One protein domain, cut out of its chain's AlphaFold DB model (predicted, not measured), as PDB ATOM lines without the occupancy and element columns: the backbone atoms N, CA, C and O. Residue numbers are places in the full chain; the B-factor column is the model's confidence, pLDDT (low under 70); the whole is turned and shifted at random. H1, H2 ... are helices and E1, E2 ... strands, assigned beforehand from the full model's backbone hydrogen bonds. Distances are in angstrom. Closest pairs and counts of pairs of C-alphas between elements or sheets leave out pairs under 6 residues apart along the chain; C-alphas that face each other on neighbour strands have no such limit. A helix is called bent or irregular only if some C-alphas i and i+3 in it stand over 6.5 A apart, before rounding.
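What this domain is: This is residues 2 to 73 of the 156 residues of an uncharacterized protein of Chloroflexi bacterium (UniProt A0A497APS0). Picture a long, strongly twisted sheet of four antiparallel strands, E1 to E4, with one helix, H2, packed along the strands over one face near one end, and a very short helix, H1, grazing the sheet. The link between E2 and E3, residues 33 to 42, lies at one end of the long axis, and residues 70 to 73, after H2, lie toward the other. The printed part has 72 residues, with two named helices and four named strands in the order H1, E1, E2, E3, E4, H2; the sheet's order is E1, E2, E3, E4. The class is mixed, helices and strands, and the whole is compact, with a radius of gyration of the C-alphas of 12.8 A, though its outline is elongated at 40 by 23 by 16 A.

How they stand to each other: Start at H1, residues 4 to 7, which only grazes the sheet. Its closest C-alpha to E1, residues 13 to 22, is that of Lys 4, 7.8 A from that of Thr 16. Go on to E1 and E2, residues 25 to 32, an antiparallel hairpin at 160 degrees between their directions; look for N 17 and O 29, 2.8 A apart, and N 27 and O 20, also 2.8 A. E1 bends by 68 degrees at residue 17, and E2 bends by 53 degrees at residue 29. Next comes E3, residues 43 to 50, the antiparallel neighbour of E2 at 156 degrees and again a hairpin with it; N 28 and O 47 are within hydrogen-bond range at 2.8 A. E4, residues 56 to 58, forms a hairpin with E3 at 115 degrees, with N 57 and O 48 2.8 A apart. The four strands are a meander, each the antiparallel neighbour of the one before, and E1 and E4 are the edge strands. Last comes H2, residues 60 to 69, at a height over the sheet of 9.3 A. It lies over E2 and E3 and runs along the strands, at 18 degrees to E3 on the local plane; H2 and the sheet E1, E2, E3, E4 are two layers, a helix on one face of a sheet. The closest C-alphas of E3 and H2 are those of Cys 48 and Ala 60, 5.9 A apart. H1 and H2 are apart. In H2 every O i to N i+4 pair is within hydrogen-bond range; H1 is too short for such a pair, and its one O i to N i+3 pair is not within range.

Where its parts are: Find C-alpha 4 at (395.161, 303.324, 234.763), where H1 begins; it spans four residues. From C-alpha 13 at (406.361, 299.130, 237.938), E1 runs 21.3 A to C-alpha 22. E2 then covers 20.1 A from C-alpha 25 to C-alpha 32, and E3 covers 22.6 A from C-alpha 43 to C-alpha 50. E4 has three residues. H2 runs 12.8 A from C-alpha 60 to C-alpha 69 at (393.558, 282.419, 217.814); it is neither bent nor irregular, but only just, with C-alphas 66 and 69 6.1 A apart.

The domain as a whole: The C-alphas farthest apart are those of Gly 39 and Gly 71, at 40.6 A. The printed part has no cut from residue 2 to residue 73. No link is long: the one from E2 to E3, ten residues, is short, and the others are tight. In the B-factor column the mean pLDDT of the printed part is 86.5; residues 2 to 11, with H1 among them, are under 70.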
ATOM      1  N   ILE A   2     388.540 298.971 233.719       48.03
ATOM      2  CA  ILE A   2     389.669 299.085 234.651       48.03
ATOM      3  C   ILE A   2     390.477 300.327 234.242       48.03
ATOM      4  O   ILE A   2     390.825 300.479 233.070       48.03
ATOM      5  N   THR A   3     390.685 301.248 235.173       47.75
ATOM      6  CA  THR A   3     391.390 302.525 235.005       47.75
ATOM      7  C   THR A   3     392.910 302.339 235.091       47.75
ATOM      8  O   THR A   3     393.397 301.322 235.579       47.75
ATOM      9  N   LYS A   4     393.687 303.336 234.641       46.69
ATOM     10  CA  LYS A   4     395.161 303.324 234.763       46.69
ATOM     11  C   LYS A   4     395.640 303.170 236.216       46.69
ATOM     12  O   LYS A   4     396.710 302.619 236.438       46.69
ATOM     13  N   GLU A   5     394.859 303.639 237.186       47.41
ATOM     14  CA  GLU A   5     395.190 303.565 238.616       47.41
ATOM     15  C   GLU A   5     394.988 302.155 239.194       47.41
ATOM     16  O   GLU A   5     395.687 301.767 240.128       47.41
ATOM     17  N   GLU A   6     394.107 301.350 238.597       52.66
ATOM     18  CA  GLU A   6     393.793 299.990 239.054       52.66
ATOM     19  C   GLU A   6     394.806 298.928 238.571       52.66
ATOM     20  O   GLU A   6     394.763 297.798 239.046       52.66
ATOM     21  N   ILE A   7     395.755 299.275 237.685       52.81
ATOM     22  CA  ILE A   7     396.782 298.356 237.134       52.81
ATOM     23  C   ILE A   7     398.071 298.329 237.996       52.81
ATOM     24  O   ILE A   7     399.065 297.694 237.650       52.81
ATOM     25  N   ARG A   8     398.091 298.955 239.179       49.25
ATOM     26  CA  ARG A   8     399.231 298.843 240.112       49.25
ATOM     27  C   ARG A   8     399.186 297.516 240.869       49.25
ATOM     28  O   ARG A   8     398.666 297.443 241.980       49.25
ATOM     29  N   HIS A   9     399.684 296.442 240.263       53.53
ATOM     30  CA  HIS A   9     399.706 295.107 240.887       53.53
ATOM     31  C   HIS A   9     401.113 294.541 241.117       53.53
ATOM     32  O   HIS A   9     401.241 293.453 241.675       53.53
ATOM     33  N   LEU A  10     402.169 295.271 240.745       55.88
ATOM     34  CA  LEU A  10     403.556 294.851 240.936       55.88
ATOM     35  C   LEU A  10     404.385 296.024 241.469       55.88
ATOM     36  O   LEU A  10     404.334 297.118 240.914       55.88
ATOM     37  N   THR A  11     405.141 295.790 242.543       59.16
ATOM     38  CA  THR A  11     405.969 296.798 243.235       59.16
ATOM     39  C   THR A  11     407.085 297.381 242.369       59.16
ATOM     40  O   THR A  11     407.552 298.469 242.663       59.16
ATOM     41  N   VAL A  12     407.445 296.695 241.280       75.38
ATOM     42  CA  VAL A  12     408.543 297.069 240.370       75.38
ATOM     43  C   VAL A  12     408.123 298.006 239.230       75.38
ATOM     44  O   VAL A  12     408.970 298.482 238.482       75.38
ATOM     45  N   VAL A  13     406.820 298.247 239.024       85.69
ATOM     46  CA  VAL A  13     406.361 299.130 237.938       85.69
ATOM     47  C   VAL A  13     406.466 300.581 238.393       85.69
ATOM     48  O   VAL A  13     405.675 301.041 239.219       85.69
ATOM     49  N   LYS A  14     407.409 301.315 237.803       87.44
ATOM     50  CA  LYS A  14     407.643 302.738 238.062       87.44
ATOM     51  C   LYS A  14     406.606 303.616 237.367       87.44
ATOM     52  O   LYS A  14     406.035 304.515 237.982       87.44
ATOM     53  N   GLU A  15     406.316 303.325 236.097       91.25
ATOM     54  CA  GLU A  15     405.354 304.089 235.294       91.25
ATOM     55  C   GLU A  15     404.693 303.235 234.201       91.25
ATOM     56  O   GLU A  15     405.352 302.458 233.515       91.25
ATOM     57  N   THR A  16     403.388 303.416 233.966       91.88
ATOM     58  CA  THR A  16     402.709 302.870 232.779       91.88
ATOM     59  C   THR A  16     402.747 303.887 231.635       91.88
ATOM     60  O   THR A  16     401.954 304.829 231.596       91.88
ATOM     61  N   LEU A  17     403.627 303.653 230.664       94.19
ATOM     62  CA  LEU A  17     403.878 304.545 229.526       94.19
ATOM     63  C   LEU A  17     402.753 304.505 228.480       94.19
ATOM     64  O   LEU A  17     402.436 305.507 227.838       94.19
ATOM     65  N   PHE A  18     402.145 303.335 228.271       95.00
ATOM     66  CA  PHE A  18     401.115 303.140 227.248       95.00
ATOM     67  C   PHE A  18     400.184 301.988 227.607       95.00
ATOM     68  O   PHE A  18     400.648 300.957 228.086       95.00
ATOM     69  N   VAL A  19     398.892 302.129 227.291       95.44
ATOM     70  CA  VAL A  19     397.889 301.064 227.433       95.44
ATOM     71  C   VAL A  19     397.047 300.978 226.164       95.44
ATOM     72  O   VAL A  19     396.575 301.994 225.652       95.44
ATOM     73  N   ARG A  20     396.817 299.758 225.674       96.31
ATOM     74  CA  ARG A  20     395.868 299.468 224.594       96.31
ATOM     75  C   ARG A  20     395.017 298.257 224.931       96.31
ATOM     76  O   ARG A  20     395.534 297.205 225.290       96.31
ATOM     77  N   HIS A  21     393.712 298.391 224.734       95.69
ATOM     78  CA  HIS A  21     392.763 297.310 224.958       95.69
ATOM     79  C   HIS A  21     392.571 296.472 223.694       95.69
ATOM     80  O   HIS A  21     392.431 297.003 222.589       95.69
ATOM     81  N   TYR A  22     392.529 295.159 223.884       95.94
ATOM     82  CA  TYR A  22     392.132 294.177 222.888       95.94
ATOM     83  C   TYR A  22     391.057 293.266 223.496       95.94
ATOM     84  O   TYR A  22     390.963 293.158 224.717       95.94
ATOM     85  N   PRO A  23     390.244 292.574 222.684       94.88
ATOM     86  CA  PRO A  23     389.320 291.581 223.223       94.88
ATOM     87  C   PRO A  23     390.074 290.489 224.004       94.88
ATOM     88  O   PRO A  23     390.854 289.741 223.410       94.88
ATOM     89  N   GLY A  24     389.836 290.382 225.315       95.12
ATOM     90  CA  GLY A  24     390.424 289.375 226.202       95.12
ATOM     91  C   GLY A  24     391.654 289.823 227.003       95.12
ATOM     92  O   GLY A  24     392.059 289.100 227.912       95.12
ATOM     93  N   TYR A  25     392.277 290.966 226.684       96.56
ATOM     94  CA  TYR A  25     393.478 291.437 227.389       96.56
ATOM     95  C   TYR A  25     393.778 292.923 227.157       96.56
ATOM     96  O   TYR A  25     393.371 293.525 226.161       96.56
ATOM     97  N   PHE A  26     394.568 293.513 228.047       95.12
ATOM     98  CA  PHE A  26     395.192 294.815 227.835       95.12
ATOM     99  C   PHE A  26     396.701 294.666 227.644       95.12
ATOM    100  O   PHE A  26     397.357 293.867 228.308       95.12
ATOM    101  N   TYR A  27     397.220 295.415 226.677       95.75
ATOM    102  CA  TYR A  27     398.631 295.550 226.345       95.75
ATOM    103  C   TYR A  27     399.174 296.796 227.036       95.75
ATOM    104  O   TYR A  27     398.626 297.882 226.832       95.75
ATOM    105  N   CYS A  28     400.268 296.653 227.774       95.44
ATOM    106  CA  CYS A  28     400.947 297.737 228.468       95.44
ATOM    107  C   CYS A  28     402.406 297.848 228.009       95.44
ATOM    108  O   CYS A  28     403.076 296.836 227.800       95.44
ATOM    109  N   ARG A  29     402.905 299.082 227.883       95.00
ATOM    110  CA  ARG A  29     404.341 299.374 228.004       95.00
ATOM    111  C   ARG A  29     404.564 300.016 229.358       95.00
ATOM    112  O   ARG A  29     403.905 301.010 229.668       95.00
ATOM    113  N   GLU A  30     405.465 299.447 230.133       93.38
ATOM    114  CA  GLU A  30     405.731 299.832 231.512       93.38
ATOM    115  C   GLU A  30     407.220 300.123 231.667       93.38
ATOM    116  O   GLU A  30     408.047 299.381 231.145       93.38
ATOM    117  N   LEU A  31     407.556 301.213 232.350       93.31
ATOM    118  CA  LEU A  31     408.900 301.471 232.840       93.31
ATOM    119  C   LEU A  31     409.054 300.719 234.160       93.31
ATOM    120  O   LEU A  31     408.297 300.957 235.106       93.31
ATOM    121  N   ILE A  32     409.998 299.791 234.198       91.12
ATOM    122  CA  ILE A  32     410.308 298.975 235.366       91.12
ATOM    123  C   ILE A  32     411.486 299.607 236.092       91.12
ATOM    124  O   ILE A  32     412.463 299.996 235.447       91.12
ATOM    125  N   ASP A  33     411.367 299.711 237.415       89.62
ATOM    126  CA  ASP A  33     412.451 300.179 238.270       89.62
ATOM    127  C   ASP A  33     413.577 299.141 238.274       89.62
ATOM    128  O   ASP A  33     413.382 297.979 238.648       89.62
ATOM    129  N   GLY A  34     414.743 299.548 237.781       86.88
ATOM    130  CA  GLY A  34     415.913 298.680 237.728       86.88
ATOM    131  C   GLY A  34     416.615 298.530 239.076       86.88
ATOM    132  O   GLY A  34     417.374 297.571 239.251       86.88
ATOM    133  N   ASP A  35     416.354 299.421 240.038       86.19
ATOM    134  CA  ASP A  35     417.016 299.410 241.347       86.19
ATOM    135  C   ASP A  35     416.657 298.137 242.132       86.19
ATOM    136  O   ASP A  35     417.533 297.448 242.666       86.19
ATOM    137  N   ASP A  36     415.391 297.717 242.032       76.69
ATOM    138  CA  ASP A  36     414.864 296.452 242.563       76.69
ATOM    139  C   ASP A  36     415.499 295.198 241.914       76.69
ATOM    140  O   ASP A  36     415.335 294.081 242.413       76.69
ATOM    141  N   LEU A  37     416.252 295.353 240.816       78.19
ATOM    142  CA  LEU A  37     416.954 294.287 240.092       78.19
ATOM    143  C   LEU A  37     418.485 294.391 240.229       78.19
ATOM    144  O   LEU A  37     419.219 294.209 239.256       78.19
ATOM    145  N   ASN A  38     418.967 294.607 241.457       79.94
ATOM    146  CA  ASN A  38     420.386 294.775 241.821       79.94
ATOM    147  C   ASN A  38     421.012 296.093 241.330       79.94
ATOM    148  O   ASN A  38     422.150 296.090 240.853       79.94
ATOM    149  N   GLY A  39     420.293 297.216 241.450       85.00
ATOM    150  CA  GLY A  39     420.824 298.532 241.071       85.00
ATOM    151  C   GLY A  39     420.982 298.713 239.559       85.00
ATOM    152  O   GLY A  39     421.869 299.441 239.105       85.00
ATOM    153  N   GLY A  40     420.186 297.991 238.767       88.50
ATOM    154  CA  GLY A  40     420.171 298.114 237.316       88.50
ATOM    155  C   GLY A  40     419.535 299.431 236.856       88.50
ATOM    156  O   GLY A  40     418.828 300.086 237.620       88.50
ATOM    157  N   PRO A  41     419.755 299.846 235.598       93.06
ATOM    158  CA  PRO A  41     419.014 300.964 235.031       93.06
ATOM    159  C   PRO A  41     417.539 300.594 234.843       93.06
ATOM    160  O   PRO A  41     417.217 299.438 234.554       93.06
ATOM    161  N   ASP A  42     416.660 301.593 234.928       94.19
ATOM    162  CA  ASP A  42     415.268 301.443 234.506       94.19
ATOM    163  C   ASP A  42     415.192 300.915 233.068       94.19
ATOM    164  O   ASP A  42     416.000 301.274 232.202       94.19
ATOM    165  N   PHE A  43     414.183 300.097 232.786       91.94
ATOM    166  CA  PHE A  43     413.980 299.543 231.452       91.94
ATOM    167  C   PHE A  43     412.501 299.443 231.102       91.94
ATOM    168  O   PHE A  43     411.639 299.258 231.958       91.94
ATOM    169  N   GLU A  44     412.196 299.560 229.811       93.94
ATOM    170  CA  GLU A  44     410.838 299.345 229.325       93.94
ATOM    171  C   GLU A  44     410.541 297.851 229.173       93.94
ATOM    172  O   GLU A  44     411.302 297.102 228.555       93.94
ATOM    173  N   MET A  45     409.379 297.432 229.660       92.12
ATOM    174  CA  MET A  45     408.844 296.093 229.482       92.12
ATOM    175  C   MET A  45     407.465 296.156 228.829       92.12
ATOM    176  O   MET A  45     406.624 297.002 229.139       92.12
ATOM    177  N   VAL A  46     407.227 295.234 227.898       93.88
ATOM    178  CA  VAL A  46     405.896 295.001 227.340       93.88
ATOM    179  C   VAL A  46     405.220 293.905 228.144       93.88
ATOM    180  O   VAL A  46     405.703 292.773 228.183       93.88
ATOM    181  N   CYS A  47     404.066 294.226 228.715       92.50
ATOM    182  CA  CYS A  47     403.274 293.311 229.524       92.50
ATOM    183  C   CYS A  47     401.864 293.191 228.962       92.50
ATOM    184  O   CYS A  47     401.313 294.126 228.381       92.50
ATOM    185  N   CYS A  48     401.263 292.019 229.118       95.00
ATOM    186  CA  CYS A  48     399.852 291.808 228.845       95.00
ATOM    187  C   CYS A  48     399.161 291.280 230.092       95.00
ATOM    188  O   CYS A  48     399.735 290.504 230.855       95.00
ATOM    189  N   TYR A  49     397.910 291.671 230.267       94.00
ATOM    190  CA  TYR A  49     397.122 291.343 231.446       94.00
ATOM    191  C   TYR A  49     395.689 291.005 231.040       94.00
ATOM    192  O   TYR A  49     395.163 291.534 230.060       94.00
ATOM    193  N   SER A  50     395.060 290.121 231.802       94.50
ATOM    194  CA  SER A  50     393.717 289.615 231.536       94.50
ATOM    195  C   SER A  50     392.671 290.696 231.765       94.50
ATOM    196  O   SER A  50     392.577 291.239 232.862       94.50
ATOM    197  N   ASP A  51     391.828 290.968 230.769       94.62
ATOM    198  CA  ASP A  51     390.713 291.914 230.922       94.62
ATOM    199  C   ASP A  51     389.617 291.407 231.877       94.62
ATOM    200  O   ASP A  51     388.780 292.180 232.335       94.62
ATOM    201  N   PHE A  52     389.652 290.115 232.210       93.81
ATOM    202  CA  PHE A  52     388.706 289.469 233.107       93.81
ATOM    203  C   PHE A  52     388.960 289.798 234.579       93.81
ATOM    204  O   PHE A  52     388.015 289.905 235.357       93.81
ATOM    205  N   ASN A  53     390.226 289.894 234.988       90.25
ATOM    206  CA  ASN A  53     390.585 290.029 236.403       90.25
ATOM    207  C   ASN A  53     391.905 290.772 236.666       90.25
ATOM    208  O   ASN A  53     392.413 290.720 237.782       90.25
ATOM    209  N   GLY A  54     392.487 291.403 235.648       90.00
ATOM    210  CA  GLY A  54     393.712 292.195 235.753       90.00
ATOM    211  C   GLY A  54     395.003 291.399 235.954       90.00
ATOM    212  O   GLY A  54     396.059 291.991 236.151       90.00
ATOM    213  N   GLN A  55     394.963 290.064 235.915       89.81
ATOM    214  CA  GLN A  55     396.140 289.241 236.206       89.81
ATOM    215  C   GLN A  55     397.118 289.183 235.027       89.81
ATOM    216  O   GLN A  55     396.709 289.122 233.868       89.81
ATOM    217  N   TYR A  56     398.419 289.143 235.329       90.50
ATOM    218  CA  TYR A  56     399.491 289.095 234.331       90.50
ATOM    219  C   TYR A  56     399.387 287.859 233.429       90.50
ATOM    220  O   TYR A  56     399.207 286.740 233.908       90.50
ATOM    221  N   MET A  57     399.498 288.059 232.117       91.19
ATOM    222  CA  MET A  57     399.379 287.041 231.065       91.19
ATOM    223  C   MET A  57     400.688 286.761 230.322       91.19
ATOM    224  O   MET A  57     400.707 285.894 229.444       91.19
ATOM    225  N   GLY A  58     401.768 287.470 230.651       90.44
ATOM    226  CA  GLY A  58     403.026 287.356 229.925       90.44
ATOM    227  C   GLY A  58     403.124 288.364 228.785       90.44
ATOM    228  O   GLY A  58     402.669 289.503 228.892       90.44
ATOM    229  N   ASP A  59     403.730 287.929 227.682       92.38
ATOM    230  CA  ASP A  59     404.001 288.770 226.520       92.38
ATOM    231  C   ASP A  59     402.807 288.901 225.546       92.38
ATOM    232  O   ASP A  59     401.818 288.157 225.576       92.38
ATOM    233  N   ALA A  60     402.932 289.846 224.611       94.81
ATOM    234  CA  ALA A  60     401.912 290.134 223.605       94.81
ATOM    235  C   ALA A  60     401.687 288.999 222.589       94.81
ATOM    236  O   ALA A  60     400.583 288.850 222.055       94.81
ATOM    237  N   LYS A  61     402.707 288.182 222.299       94.81
ATOM    238  CA  LYS A  61     402.594 287.063 221.353       94.81
ATOM    239  C   LYS A  61     401.736 285.954 221.955       94.81
ATOM    240  O   LYS A  61     400.865 285.424 221.258       94.81
ATOM    241  N   MET A  62     401.956 285.633 223.228       93.56
ATOM    242  CA  MET A  62     401.152 284.689 223.992       93.56
ATOM    243  C   MET A  62     399.723 285.208 224.138       93.56
ATOM    244  O   MET A  62     398.790 284.507 223.744       93.56
ATOM    245  N   ALA A  63     399.540 286.458 224.576       95.81
ATOM    246  CA  ALA A  63     398.212 287.051 224.740       95.81
ATOM    247  C   ALA A  63     397.398 287.024 223.434       95.81
ATOM    248  O   ALA A  63     396.255 286.562 223.409       95.81
ATOM    249  N   ARG A  64     398.016 287.396 222.304       96.12
ATOM    250  CA  ARG A  64     397.375 287.302 220.985       96.12
ATOM    251  C   ARG A  64     397.023 285.862 220.607       96.12
ATOM    252  O   ARG A  64     395.958 285.632 220.039       96.12
ATOM    253  N   ASN A  65     397.891 284.886 220.878       95.62
ATOM    254  CA  ASN A  65     397.593 283.482 220.589       95.62
ATOM    255  C   ASN A  65     396.370 283.000 221.389       95.62
ATOM    256  O   ASN A  65     395.413 282.495 220.805       95.62
ATOM    257  N   LEU A  66     396.368 283.239 222.700       96.88
ATOM    258  CA  LEU A  66     395.297 282.819 223.600       96.88
ATOM    259  C   LEU A  66     393.962 283.497 223.251       96.88
ATOM    260  O   LEU A  66     392.964 282.820 223.018       96.88
ATOM    261  N   CYS A  67     393.931 284.827 223.156       97.31
ATOM    262  CA  CYS A  67     392.671 285.557 223.011       97.31
ATOM    263  C   CYS A  67     392.128 285.570 221.580       97.31
ATOM    264  O   CYS A  67     390.915 285.447 221.397       97.31
ATOM    265  N   TYR A  68     392.994 285.731 220.571       95.06
ATOM    266  CA  TYR A  68     392.567 285.885 219.175       95.06
ATOM    267  C   TYR A  68     392.502 284.550 218.434       95.06
ATOM    268  O   TYR A  68     391.524 284.286 217.747       95.06
ATOM    269  N   LYS A  69     393.525 283.690 218.563       92.25
ATOM    270  CA  LYS A  69     393.558 282.419 217.814       92.25
ATOM    271  C   LYS A  69     392.746 281.302 218.468       92.25
ATOM    272  O   LYS A  69     392.399 280.353 217.780       92.25
ATOM    273  N   ARG A  70     392.524 281.366 219.784       93.44
ATOM    274  CA  ARG A  70     391.825 280.319 220.560       93.44
ATOM    275  C   ARG A  70     390.527 280.789 221.205       93.44
ATOM    276  O   ARG A  70     389.890 280.014 221.910       93.44
ATOM    277  N   GLY A  71     390.174 282.064 221.030       96.38
ATOM    278  CA  GLY A  71     388.968 282.632 221.625       96.38
ATOM    279  C   GLY A  71     388.956 282.604 223.156       96.38
ATOM    280  O   GLY A  71     387.884 282.698 223.747       96.38
ATOM    281  N   LEU A  72     390.115 282.470 223.822       97.81
ATOM    282  CA  LEU A  72     390.138 282.338 225.277       97.81
ATOM    283  C   LEU A  72     389.728 283.644 225.951       97.81
ATOM    284  O   LEU A  72     390.220 284.730 225.627       97.81
ATOM    285  N   ARG A  73     388.827 283.502 226.914       96.31
ATOM    286  CA  ARG A  73     388.346 284.509 227.859       96.31
ATOM    287  C   ARG A  73     388.482 283.953 229.271       96.31
ATOM    288  O   ARG A  73     388.974 282.843 229.465       96.31
TER     289      ARG A  73